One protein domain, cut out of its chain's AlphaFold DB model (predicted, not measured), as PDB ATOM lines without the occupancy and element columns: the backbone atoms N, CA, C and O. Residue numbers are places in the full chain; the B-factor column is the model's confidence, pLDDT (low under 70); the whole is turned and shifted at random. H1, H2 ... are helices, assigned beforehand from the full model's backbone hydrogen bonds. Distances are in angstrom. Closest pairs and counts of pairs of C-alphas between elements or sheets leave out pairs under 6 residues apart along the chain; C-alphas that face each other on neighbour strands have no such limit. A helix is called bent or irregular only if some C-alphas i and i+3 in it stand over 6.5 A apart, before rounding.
ATOM      1  N   GLY A  30     -42.229 -22.043 -39.532       70.12
ATOM      2  CA  GLY A  30     -42.545 -22.013 -40.959       70.12
ATOM      3  C   GLY A  30     -43.826 -22.782 -41.299       70.12
ATOM      4  O   GLY A  30     -44.256 -23.671 -40.562       70.12
ATOM      5  N   MET A  31     -44.428 -22.468 -42.450       75.94
ATOM      6  CA  MET A  31     -45.699 -23.048 -42.917       75.94
ATOM      7  C   MET A  31     -45.760 -24.579 -42.790       75.94
ATOM      8  O   MET A  31     -46.779 -25.122 -42.371       75.94
ATOM      9  N   VAL A  32     -44.648 -25.260 -43.083       79.62
ATOM     10  CA  VAL A  32     -44.517 -26.719 -42.962       79.62
ATOM     11  C   VAL A  32     -44.744 -27.195 -41.528       79.62
ATOM     12  O   VAL A  32     -45.482 -28.152 -41.310       79.62
ATOM     13  N   TYR A  33     -44.156 -26.517 -40.540       79.00
ATOM     14  CA  TYR A  33     -44.342 -26.871 -39.137       79.00
ATOM     15  C   TYR A  33     -45.795 -26.652 -38.712       79.00
ATOM     16  O   TYR A  33     -46.395 -27.540 -38.115       79.00
ATOM     17  N   ARG A  34     -46.401 -25.513 -39.070       75.56
ATOM     18  CA  ARG A  34     -47.800 -25.224 -38.706       75.56
ATOM     19  C   ARG A  34     -48.777 -26.243 -39.293       75.56
ATOM     20  O   ARG A  34     -49.727 -26.626 -38.621       75.56
ATOM     21  N   ALA A  35     -48.526 -26.704 -40.518       79.12
ATOM     22  CA  ALA A  35     -49.379 -27.681 -41.184       79.12
ATOM     23  C   ALA A  35     -49.160 -29.124 -40.691       79.12
ATOM     24  O   ALA A  35     -50.110 -29.902 -40.650       79.12
ATOM     25  N   LEU A  36     -47.926 -29.503 -40.330       85.88
ATOM     26  CA  LEU A  36     -47.566 -30.906 -40.070       85.88
ATOM     27  C   LEU A  36     -47.259 -31.237 -38.604       85.88
ATOM     28  O   LEU A  36     -47.174 -32.418 -38.265       85.88
ATOM     29  N   ALA A  37     -47.123 -30.251 -37.714       82.38
ATOM     30  CA  ALA A  37     -46.917 -30.507 -36.287       82.38
ATOM     31  C   ALA A  37     -48.069 -31.306 -35.642       82.38
ATOM     32  O   ALA A  37     -47.769 -32.273 -34.934       82.38
ATOM     33  N   PRO A  38     -49.360 -31.019 -35.924       83.56
ATOM     34  CA  PRO A  38     -50.461 -31.839 -35.409       83.56
ATOM     35  C   PRO A  38     -50.399 -33.286 -35.915       83.56
ATOM     36  O   PRO A  38     -50.622 -34.227 -35.153       83.56
ATOM     37  N   LEU A  39     -50.026 -33.472 -37.188       86.06
ATOM     38  CA  LEU A  39     -49.848 -34.794 -37.788       86.06
ATOM     39  C   LEU A  39     -48.751 -35.590 -37.074       86.06
ATOM     40  O   LEU A  39     -48.924 -36.776 -36.799       86.06
ATOM     41  N   ASN A  40     -47.647 -34.932 -36.721       86.06
ATOM     42  CA  ASN A  40     -46.561 -35.566 -35.981       86.06
ATOM     43  C   ASN A  40     -47.011 -36.036 -34.585       86.06
ATOM     44  O   ASN A  40     -46.629 -37.122 -34.158       86.06
ATOM     45  N   GLY A  41     -47.864 -35.261 -33.905       87.31
ATOM     46  CA  GLY A  41     -48.462 -35.655 -32.626       87.31
ATOM     47  C   GLY A  41     -49.315 -36.922 -32.734       87.31
ATOM     48  O   GLY A  41     -49.144 -37.846 -31.943       87.31
ATOM     49  N   MET A  42     -50.174 -37.009 -33.755       85.50
ATOM     50  CA  MET A  42     -51.019 -38.190 -33.994       85.50
ATOM     51  C   MET A  42     -50.190 -39.441 -34.327       85.50
ATOM     52  O   MET A  42     -50.425 -40.517 -33.779       85.50
ATOM     53  N   ILE A  43     -49.167 -39.306 -35.175       89.62
ATOM     54  CA  ILE A  43     -48.262 -40.419 -35.507       89.62
ATOM     55  C   ILE A  43     -47.486 -40.880 -34.268       89.62
ATOM     56  O   ILE A  43     -47.320 -42.082 -34.058       89.62
ATOM     57  N   ALA A  44     -47.023 -39.938 -33.441       88.19
ATOM     58  CA  ALA A  44     -46.311 -40.250 -32.209       88.19
ATOM     59  C   ALA A  44     -47.189 -41.037 -31.228       88.19
ATOM     60  O   ALA A  44     -46.699 -41.989 -30.636       88.19
ATOM     61  N   GLN A  45     -48.482 -40.718 -31.107       89.62
ATOM     62  CA  GLN A  45     -49.408 -41.492 -30.271       89.62
ATOM     63  C   GLN A  45     -49.496 -42.956 -30.717       89.62
ATOM     64  O   GLN A  45     -49.352 -43.855 -29.888       89.62
ATOM     65  N   HIS A  46     -49.649 -43.212 -32.020       88.19
ATOM     66  CA  HIS A  46     -49.665 -44.581 -32.550       88.19
ATOM     67  C   HIS A  46     -48.324 -45.303 -32.362       88.19
ATOM     68  O   HIS A  46     -48.308 -46.483 -32.016       88.19
ATOM     69  N   GLY A  47     -47.202 -44.602 -32.550       88.00
ATOM     70  CA  GLY A  47     -45.866 -45.159 -32.335       88.00
ATOM     71  C   GLY A  47     -45.584 -45.493 -30.868       88.00
ATOM     72  O   GLY A  47     -45.024 -46.548 -30.582       88.00
ATOM     73  N   THR A  48     -46.008 -44.631 -29.940       91.62
ATOM     74  CA  THR A  48     -45.888 -44.863 -28.494       91.62
ATOM     75  C   THR A  48     -46.747 -46.043 -28.064       91.62
ATOM     76  O   THR A  48     -46.219 -46.946 -27.429       91.62
ATOM     77  N   ALA A  49     -48.013 -46.103 -28.492       87.75
ATOM     78  CA  ALA A  49     -48.898 -47.226 -28.183       87.75
ATOM     79  C   ALA A  49     -48.336 -48.564 -28.696       87.75
ATOM     80  O   ALA A  49     -48.363 -49.568 -27.988       87.75
ATOM     81  N   LEU A  50     -47.766 -48.574 -29.906       89.44
ATOM     82  CA  LEU A  50     -47.111 -49.759 -30.458       89.44
ATOM     83  C   LEU A  50     -45.863 -50.151 -29.651       89.44
ATOM     84  O   LEU A  50     -45.663 -51.322 -29.339       89.44
ATOM     85  N   ALA A  51     -45.024 -49.175 -29.296       89.88
ATOM     86  CA  ALA A  51     -43.814 -49.415 -28.516       89.88
ATOM     87  C   ALA A  51     -44.120 -49.892 -27.089       89.88
ATOM     88  O   ALA A  51     -43.390 -50.723 -26.561       89.88
ATOM     89  N   GLU A  52     -45.174 -49.373 -26.463       92.19
ATOM     90  CA  GLU A  52     -45.654 -49.820 -25.154       92.19
ATOM     91  C   GLU A  52     -46.185 -51.250 -25.223       92.19
ATOM     92  O   GLU A  52     -45.799 -52.070 -24.394       92.19
ATOM     93  N   ALA A  53     -46.965 -51.585 -26.256       88.00
ATOM     94  CA  ALA A  53     -47.475 -52.938 -26.448       88.00
ATOM     95  C   ALA A  53     -46.347 -53.974 -26.617       88.00
ATOM     96  O   ALA A  53     -46.418 -55.051 -26.037       88.00
ATOM     97  N   PHE A  54     -45.267 -53.639 -27.332       86.81
ATOM     98  CA  PHE A  54     -44.098 -54.521 -27.466       86.81
ATOM     99  C   PHE A  54     -43.195 -54.584 -26.229       86.81
ATOM    100  O   PHE A  54     -42.380 -55.499 -26.116       86.81
ATOM    101  N   LYS A  55     -43.297 -53.615 -25.315       90.19
ATOM    102  CA  LYS A  55     -42.548 -53.616 -24.051       90.19
ATOM    103  C   LYS A  55     -43.244 -54.416 -22.954       90.19
ATOM    104  O   LYS A  55     -42.610 -54.666 -21.931       90.19
ATOM    105  N   ASP A  56     -44.512 -54.790 -23.134       88.94
ATOM    106  CA  ASP A  56     -45.247 -55.578 -22.151       88.94
ATOM    107  C   ASP A  56     -44.677 -57.010 -22.077       88.94
ATOM    108  O   ASP A  56     -44.780 -57.768 -23.043       88.94
ATOM    109  N   PRO A  57     -44.087 -57.427 -20.939       84.06
ATOM    110  CA  PRO A  57     -43.572 -58.784 -20.775       84.06
ATOM    111  C   PRO A  57     -44.677 -59.852 -20.748       84.06
ATOM    112  O   PRO A  57     -44.368 -61.040 -20.806       84.06
ATOM    113  N   LYS A  58     -45.951 -59.453 -20.636       88.31
ATOM    114  CA  LYS A  58     -47.124 -60.336 -20.684       88.31
ATOM    115  C   LYS A  58     -47.782 -60.368 -22.063       88.31
ATOM    116  O   LYS A  58     -48.920 -60.814 -22.181       88.31
ATOM    117  N   LEU A  59     -47.104 -59.872 -23.095       84.25
ATOM    118  CA  LEU A  59     -47.648 -59.860 -24.443       84.25
ATOM    119  C   LEU A  59     -47.860 -61.290 -24.971       84.25
ATOM    120  O   LEU A  59     -46.912 -61.996 -25.311       84.25
ATOM    121  N   GLU A  60     -49.125 -61.680 -25.097       85.62
ATOM    122  CA  GLU A  60     -49.560 -62.936 -25.717       85.62
ATOM    123  C   GLU A  60     -49.577 -62.790 -27.248       85.62
ATOM    124  O   GLU A  60     -50.607 -62.493 -27.855       85.62
ATOM    125  N   ILE A  61     -48.418 -62.937 -27.898       78.69
ATOM    126  CA  ILE A  61     -48.303 -62.862 -29.373       78.69
ATOM    127  C   ILE A  61     -49.042 -64.025 -30.059       78.69
ATOM    128  O   ILE A  61     -49.473 -63.921 -31.207       78.69
ATOM    129  N   ASP A  62     -49.193 -65.134 -29.348       85.62
ATOM    130  CA  ASP A  62     -49.955 -66.319 -29.726       85.62
ATOM    131  C   ASP A  62     -51.476 -66.104 -29.683       85.62
ATOM    132  O   ASP A  62     -52.221 -66.846 -30.328       85.62
ATOM    133  N   ASN A  63     -51.951 -65.062 -28.996       90.56
ATOM    134  CA  ASN A  63     -53.354 -64.681 -29.000       90.56
ATOM    135  C   ASN A  63     -53.708 -63.940 -30.312       90.56
ATOM    136  O   ASN A  63     -53.230 -62.824 -30.551       90.56
ATOM    137  N   PRO A  64     -54.594 -64.496 -31.164       89.25
ATOM    138  CA  PRO A  64     -54.894 -63.926 -32.480       89.25
ATOM    139  C   PRO A  64     -55.557 -62.545 -32.404       89.25
ATOM    140  O   PRO A  64     -55.387 -61.732 -33.313       89.25
ATOM    141  N   VAL A  65     -56.280 -62.247 -31.318       90.81
ATOM    142  CA  VAL A  65     -56.895 -60.929 -31.106       90.81
ATOM    143  C   VAL A  65     -55.814 -59.885 -30.836       90.81
ATOM    144  O   VAL A  65     -55.821 -58.814 -31.442       90.81
ATOM    145  N   LYS A  66     -54.831 -60.220 -29.994       88.44
ATOM    146  CA  LYS A  66     -53.701 -59.333 -29.687       88.44
ATOM    147  C   LYS A  66     -52.790 -59.115 -30.886       88.44
ATOM    148  O   LYS A  66     -52.365 -57.987 -31.137       88.44
ATOM    149  N   LEU A  67     -52.571 -60.155 -31.685       89.19
ATOM    150  CA  LEU A  67     -51.844 -60.034 -32.943       89.19
ATOM    151  C   LEU A  67     -52.566 -59.108 -33.940       89.19
ATOM    152  O   LEU A  67     -51.919 -58.289 -34.596       89.19
ATOM    153  N   ALA A  68     -53.897 -59.193 -34.034       90.19
ATOM    154  CA  ALA A  68     -54.689 -58.304 -34.880       90.19
ATOM    155  C   ALA A  68     -54.613 -56.837 -34.414       90.19
ATOM    156  O   ALA A  68     -54.397 -55.948 -35.238       90.19
ATOM    157  N   GLU A  69     -54.713 -56.577 -33.106       89.31
ATOM    158  CA  GLU A  69     -54.559 -55.234 -32.520       89.31
ATOM    159  C   GLU A  69     -53.185 -54.621 -32.851       89.31
ATOM    160  O   GLU A  69     -53.101 -53.490 -33.342       89.31
ATOM    161  N   LEU A  70     -52.103 -55.385 -32.659       89.69
ATOM    162  CA  LEU A  70     -50.740 -54.963 -33.003       89.69
ATOM    163  C   LEU A  70     -50.560 -54.703 -34.502       89.69
ATOM    164  O   LEU A  70     -49.888 -53.744 -34.895       89.69
ATOM    165  N   SER A  71     -51.164 -55.542 -35.346       90.88
ATOM    166  CA  SER A  71     -51.120 -55.386 -36.800       90.88
ATOM    167  C   SER A  71     -51.790 -54.081 -37.242       90.88
ATOM    168  O   SER A  71     -51.217 -53.327 -38.032       90.88
ATOM    169  N   ILE A  72     -52.951 -53.751 -36.664       91.25
ATOM    170  CA  ILE A  72     -53.660 -52.491 -36.926       91.25
ATOM    171  C   ILE A  72     -52.824 -51.291 -36.469       91.25
ATOM    172  O   ILE A  72     -52.652 -50.341 -37.235       91.25
ATOM    173  N   LEU A  73     -52.256 -51.333 -35.257       89.19
ATOM    174  CA  LEU A  73     -51.393 -50.262 -34.743       89.19
ATOM    175  C   LEU A  73     -50.173 -50.030 -35.644       89.19
ATOM    176  O   LEU A  73     -49.851 -48.888 -35.979       89.19
ATOM    177  N   THR A  74     -49.539 -51.113 -36.095       91.25
ATOM    178  CA  THR A  74     -48.398 -51.065 -37.019       91.25
ATOM    179  C   THR A  74     -48.797 -50.488 -38.376       91.25
ATOM    180  O   THR A  74     -48.096 -49.630 -38.919       91.25
ATOM    181  N   SER A  75     -49.937 -50.917 -38.921       92.94
ATOM    182  CA  SER A  75     -50.473 -50.417 -40.189       92.94
ATOM    183  C   SER A  75     -50.761 -48.914 -40.124       92.94
ATOM    184  O   SER A  75     -50.281 -48.156 -40.967       92.94
ATOM    185  N   ASN A  76     -51.442 -48.459 -39.068       90.31
ATOM    186  CA  ASN A  76     -51.784 -47.050 -38.867       90.31
ATOM    187  C   ASN A  76     -50.540 -46.169 -38.699       90.31
ATOM    188  O   ASN A  76     -50.457 -45.093 -39.296       90.31
ATOM    189  N   PHE A  77     -49.544 -46.632 -37.939       91.94
ATOM    190  CA  PHE A  77     -48.277 -45.919 -37.794       91.94
ATOM    191  C   PHE A  77     -47.544 -45.781 -39.137       91.94
ATOM    192  O   PHE A  77     -47.125 -44.683 -39.512       91.94
ATOM    193  N   ASN A  78     -47.434 -46.876 -39.894       93.06
ATOM    194  CA  ASN A  78     -46.771 -46.877 -41.199       93.06
ATOM    195  C   ASN A  78     -47.509 -46.011 -42.224       93.06
ATOM    196  O   ASN A  78     -46.871 -45.265 -42.968       93.06
ATOM    197  N   PHE A  79     -48.841 -46.066 -42.240       93.50
ATOM    198  CA  PHE A  79     -49.668 -45.197 -43.069       93.50
ATOM    199  C   PHE A  79     -49.440 -43.722 -42.723       93.50
ATOM    200  O   PHE A  79     -49.144 -42.920 -43.610       93.50
ATOM    201  N   GLY A  80     -49.485 -43.368 -41.434       92.00
ATOM    202  CA  GLY A  80     -49.240 -42.004 -40.972       92.00
ATOM    203  C   GLY A  80     -47.864 -41.477 -41.389       92.00
ATOM    204  O   GLY A  80     -47.750 -40.358 -41.886       92.00
ATOM    205  N   ARG A  81     -46.815 -42.304 -41.285       92.31
ATOM    206  CA  ARG A  81     -45.455 -41.963 -41.742       92.31
ATOM    207  C   ARG A  81     -45.362 -41.743 -43.251       92.31
ATOM    208  O   ARG A  81     -44.706 -40.796 -43.689       92.31
ATOM    209  N   GLN A  82     -46.016 -42.589 -44.044       94.38
ATOM    210  CA  GLN A  82     -46.071 -42.413 -45.497       94.38
ATOM    211  C   GLN A  82     -46.816 -41.131 -45.872       94.38
ATOM    212  O   GLN A  82     -46.329 -40.348 -46.688       94.38
ATOM    213  N   PHE A  83     -47.952 -40.874 -45.224       92.38
ATOM    214  CA  PHE A  83     -48.726 -39.654 -45.419       92.38
ATOM    215  C   PHE A  83     -47.908 -38.399 -45.078       92.38
ATOM    216  O   PHE A  83     -47.830 -37.483 -45.893       92.38
ATOM    217  N   GLN A  84     -47.199 -38.392 -43.943       90.81
ATOM    218  CA  GLN A  84     -46.310 -37.295 -43.545       90.81
ATOM    219  C   GLN A  84     -45.229 -37.006 -44.597       90.81
ATOM    220  O   GLN A  84     -45.001 -35.846 -44.945       90.81
ATOM    221  N   SER A  85     -44.585 -38.050 -45.129       93.31
ATOM    222  CA  SER A  85     -43.571 -37.916 -46.184       93.31
ATOM    223  C   SER A  85     -44.156 -37.317 -47.466       93.31
ATOM    224  O   SER A  85     -43.585 -36.392 -48.049       93.31
ATOM    225  N   ASN A  86     -45.342 -37.783 -47.869       94.31
ATOM    226  CA  ASN A  86     -46.034 -37.268 -49.047       94.31
ATOM    227  C   ASN A  86     -46.409 -35.790 -48.883       94.31
ATOM    228  O   ASN A  86     -46.151 -35.002 -49.790       94.31
ATOM    229  N   CYS A  87     -46.924 -35.381 -47.721       91.75
ATOM    230  CA  CYS A  87     -47.219 -33.973 -47.459       91.75
ATOM    231  C   CYS A  87     -45.960 -33.094 -47.511       91.75
ATOM    232  O   CYS A  87     -45.984 -32.030 -48.129       91.75
ATOM    233  N   LEU A  88     -44.847 -33.537 -46.910       91.50
ATOM    234  CA  LEU A  88     -43.564 -32.823 -46.984       91.50
ATOM    235  C   LEU A  88     -43.104 -32.640 -48.432       91.50
ATOM    236  O   LEU A  88     -42.684 -31.546 -48.820       91.50
ATOM    237  N   LYS A  89     -43.223 -33.696 -49.243       93.75
ATOM    238  CA  LYS A  89     -42.915 -33.640 -50.670       93.75
ATOM    239  C   LYS A  89     -43.803 -32.628 -51.396       93.75
ATOM    240  O   LYS A  89     -43.274 -31.785 -52.112       93.75
ATOM    241  N   THR A  90     -45.115 -32.642 -51.164       91.94
ATOM    242  CA  THR A  90     -46.043 -31.673 -51.766       91.94
ATOM    243  C   THR A  90     -45.673 -30.232 -51.415       91.94
ATOM    244  O   THR A  90     -45.652 -29.379 -52.303       91.94
ATOM    245  N   PHE A  91     -45.331 -29.948 -50.154       89.62
ATOM    246  CA  PHE A  91     -44.890 -28.611 -49.749       89.62
ATOM    247  C   PHE A  91     -43.597 -28.192 -50.446       89.62
ATOM    248  O   PHE A  91     -43.514 -27.065 -50.939       89.62
ATOM    249  N   ARG A  92     -42.606 -29.089 -50.527       89.69
ATOM    250  CA  ARG A  92     -41.356 -28.844 -51.259       89.69
ATOM    251  C   ARG A  92     -41.632 -28.527 -52.728       89.69
ATOM    252  O   ARG A  92     -41.142 -27.517 -53.227       89.69
ATOM    253  N   ASP A  93     -42.399 -29.376 -53.403       93.06
ATOM    254  CA  ASP A  93     -42.647 -29.261 -54.839       93.06
ATOM    255  C   ASP A  93     -43.436 -27.980 -55.152       93.06
ATOM    256  O   ASP A  93     -43.045 -27.222 -56.038       93.06
ATOM    257  N   THR A  94     -44.467 -27.674 -54.358       89.44
ATOM    258  CA  THR A  94     -45.257 -26.435 -54.478       89.44
ATOM    259  C   THR A  94     -44.387 -25.200 -54.264       89.44
ATOM    260  O   THR A  94     -44.378 -24.301 -55.100       89.44
ATOM    261  N   THR A  95     -43.589 -25.176 -53.192       87.50
ATOM    262  CA  THR A  95     -42.682 -24.053 -52.903       87.50
ATOM    263  C   THR A  95     -41.664 -23.873 -54.031       87.50
ATOM    264  O   THR A  95     -41.411 -22.754 -54.469       87.50
ATOM    265  N   GLY A  96     -41.124 -24.971 -54.566       87.69
ATOM    266  CA  GLY A  96     -40.203 -24.940 -55.698       87.69
ATOM    267  C   GLY A  96     -40.835 -24.432 -56.997       87.69
ATOM    268  O   GLY A  96     -40.128 -23.861 -57.825       87.69
ATOM    269  N   VAL A  97     -42.137 -24.638 -57.214       91.31
ATOM    270  CA  VAL A  97     -42.878 -24.036 -58.338       91.31
ATOM    271  C   VAL A  97     -43.096 -22.544 -58.098       91.31
ATOM    272  O   VAL A  97     -42.829 -21.757 -59.001       91.31
ATOM    273  N   CYS A  98     -43.515 -22.151 -56.893       82.19
ATOM    274  CA  CYS A  98     -43.707 -20.744 -56.542       82.19
ATOM    275  C   CYS A  98     -42.418 -19.935 -56.716       82.19
ATOM    276  O   CYS A  98     -42.459 -18.901 -57.356       82.19
ATOM    277  N   ILE A  99     -41.272 -20.425 -56.230       83.50
ATOM    278  CA  ILE A  99     -39.986 -19.711 -56.344       83.50
ATOM    279  C   ILE A  99     -39.534 -19.563 -57.802       83.50
ATOM    280  O   ILE A  99     -38.971 -18.541 -58.167       83.50
ATOM    281  N   ARG A 100     -39.744 -20.585 -58.641       78.38
ATOM    282  CA  ARG A 100     -39.295 -20.557 -60.044       78.38
ATOM    283  C   ARG A 100     -40.163 -19.685 -60.949       78.38
ATOM    284  O   ARG A 100     -39.689 -19.292 -62.006       78.38
ATOM    285  N   ASN A 101     -41.410 -19.445 -60.555       74.56
ATOM    286  CA  ASN A 101     -42.386 -18.665 -61.316       74.56
ATOM    287  C   ASN A 101     -42.740 -17.325 -60.638       74.56
ATOM    288  O   ASN A 101     -43.710 -16.693 -61.057       74.56
ATOM    289  N   ALA A 102     -42.020 -16.945 -59.578       54.59
ATOM    290  CA  ALA A 102     -42.142 -15.653 -58.900       54.59
ATOM    291  C   ALA A 102     -41.276 -14.584 -59.574       54.59
ATOM    292  O   ALA A 102     -40.220 -14.948 -60.142       54.59
TER     293      ALA A 102
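This is residues 30 to 102 of the 102 residues of an uncharacterized protein of Yersinia enterocolitica serotype O:8 / biotype 1B (strain NCTC 13174 / 8081) (UniProt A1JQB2). The model is a long helical hairpin: H1 and H2 run side by side in opposite ways, joined at one end by a loop of residues 56 to 63. H2 is the longer, and at the other end residues 93 to 102, of which 93 to 100 belong to H2, stick out past H1. The printed part has 73 residues with two named helices, H1 then H2, and no named strand; the class is all helix. The whole is extended, with a radius of gyration of the C-alphas of 17.4 A, and a rod in outline, spanning 59 by 18 by 12 A.

H1, residues 31 to 55, begins at C-alpha 31 at (-45.699, -23.048, -42.917) and measures 36.1 A from first to last C-alpha. It is irregular: C-alphas 35 and 38 are 7.2 A apart, and it has a kink of 39 degrees near residue 38. H2, residues 64 to 100, begins at C-alpha 64 at (-54.894, -63.926, -32.480), ends at C-alpha 100 at (-39.295, -20.557, -60.044) and measures 53.7 A.

H1 and H2 form a helical hairpin, two helices that follow each other, touch and run opposite ways. Their lines stand at a shallow tilt of 19 degrees. They touch with 21 pairs of C-alphas within 8 A, and their closest C-alphas are those of His 46 and Phe 77, 5.6 A apart. Their centres are 10.7 A apart. In H2 every O i to N i+4 pair is within hydrogen-bond range; in H1, 19 of 21 are.

The two C-alphas farthest apart, those of Lys 58 and Ala 102, are 59.0 A apart. Without residues 93 to 102, which stand free, the body spans 45 by 15 by 11 A. The printed part has no cut, and the link from H1 to H2, 8 residues, is short. The mean pLDDT of the printed part is 87.3; residue 102, the chain's last, is under 70.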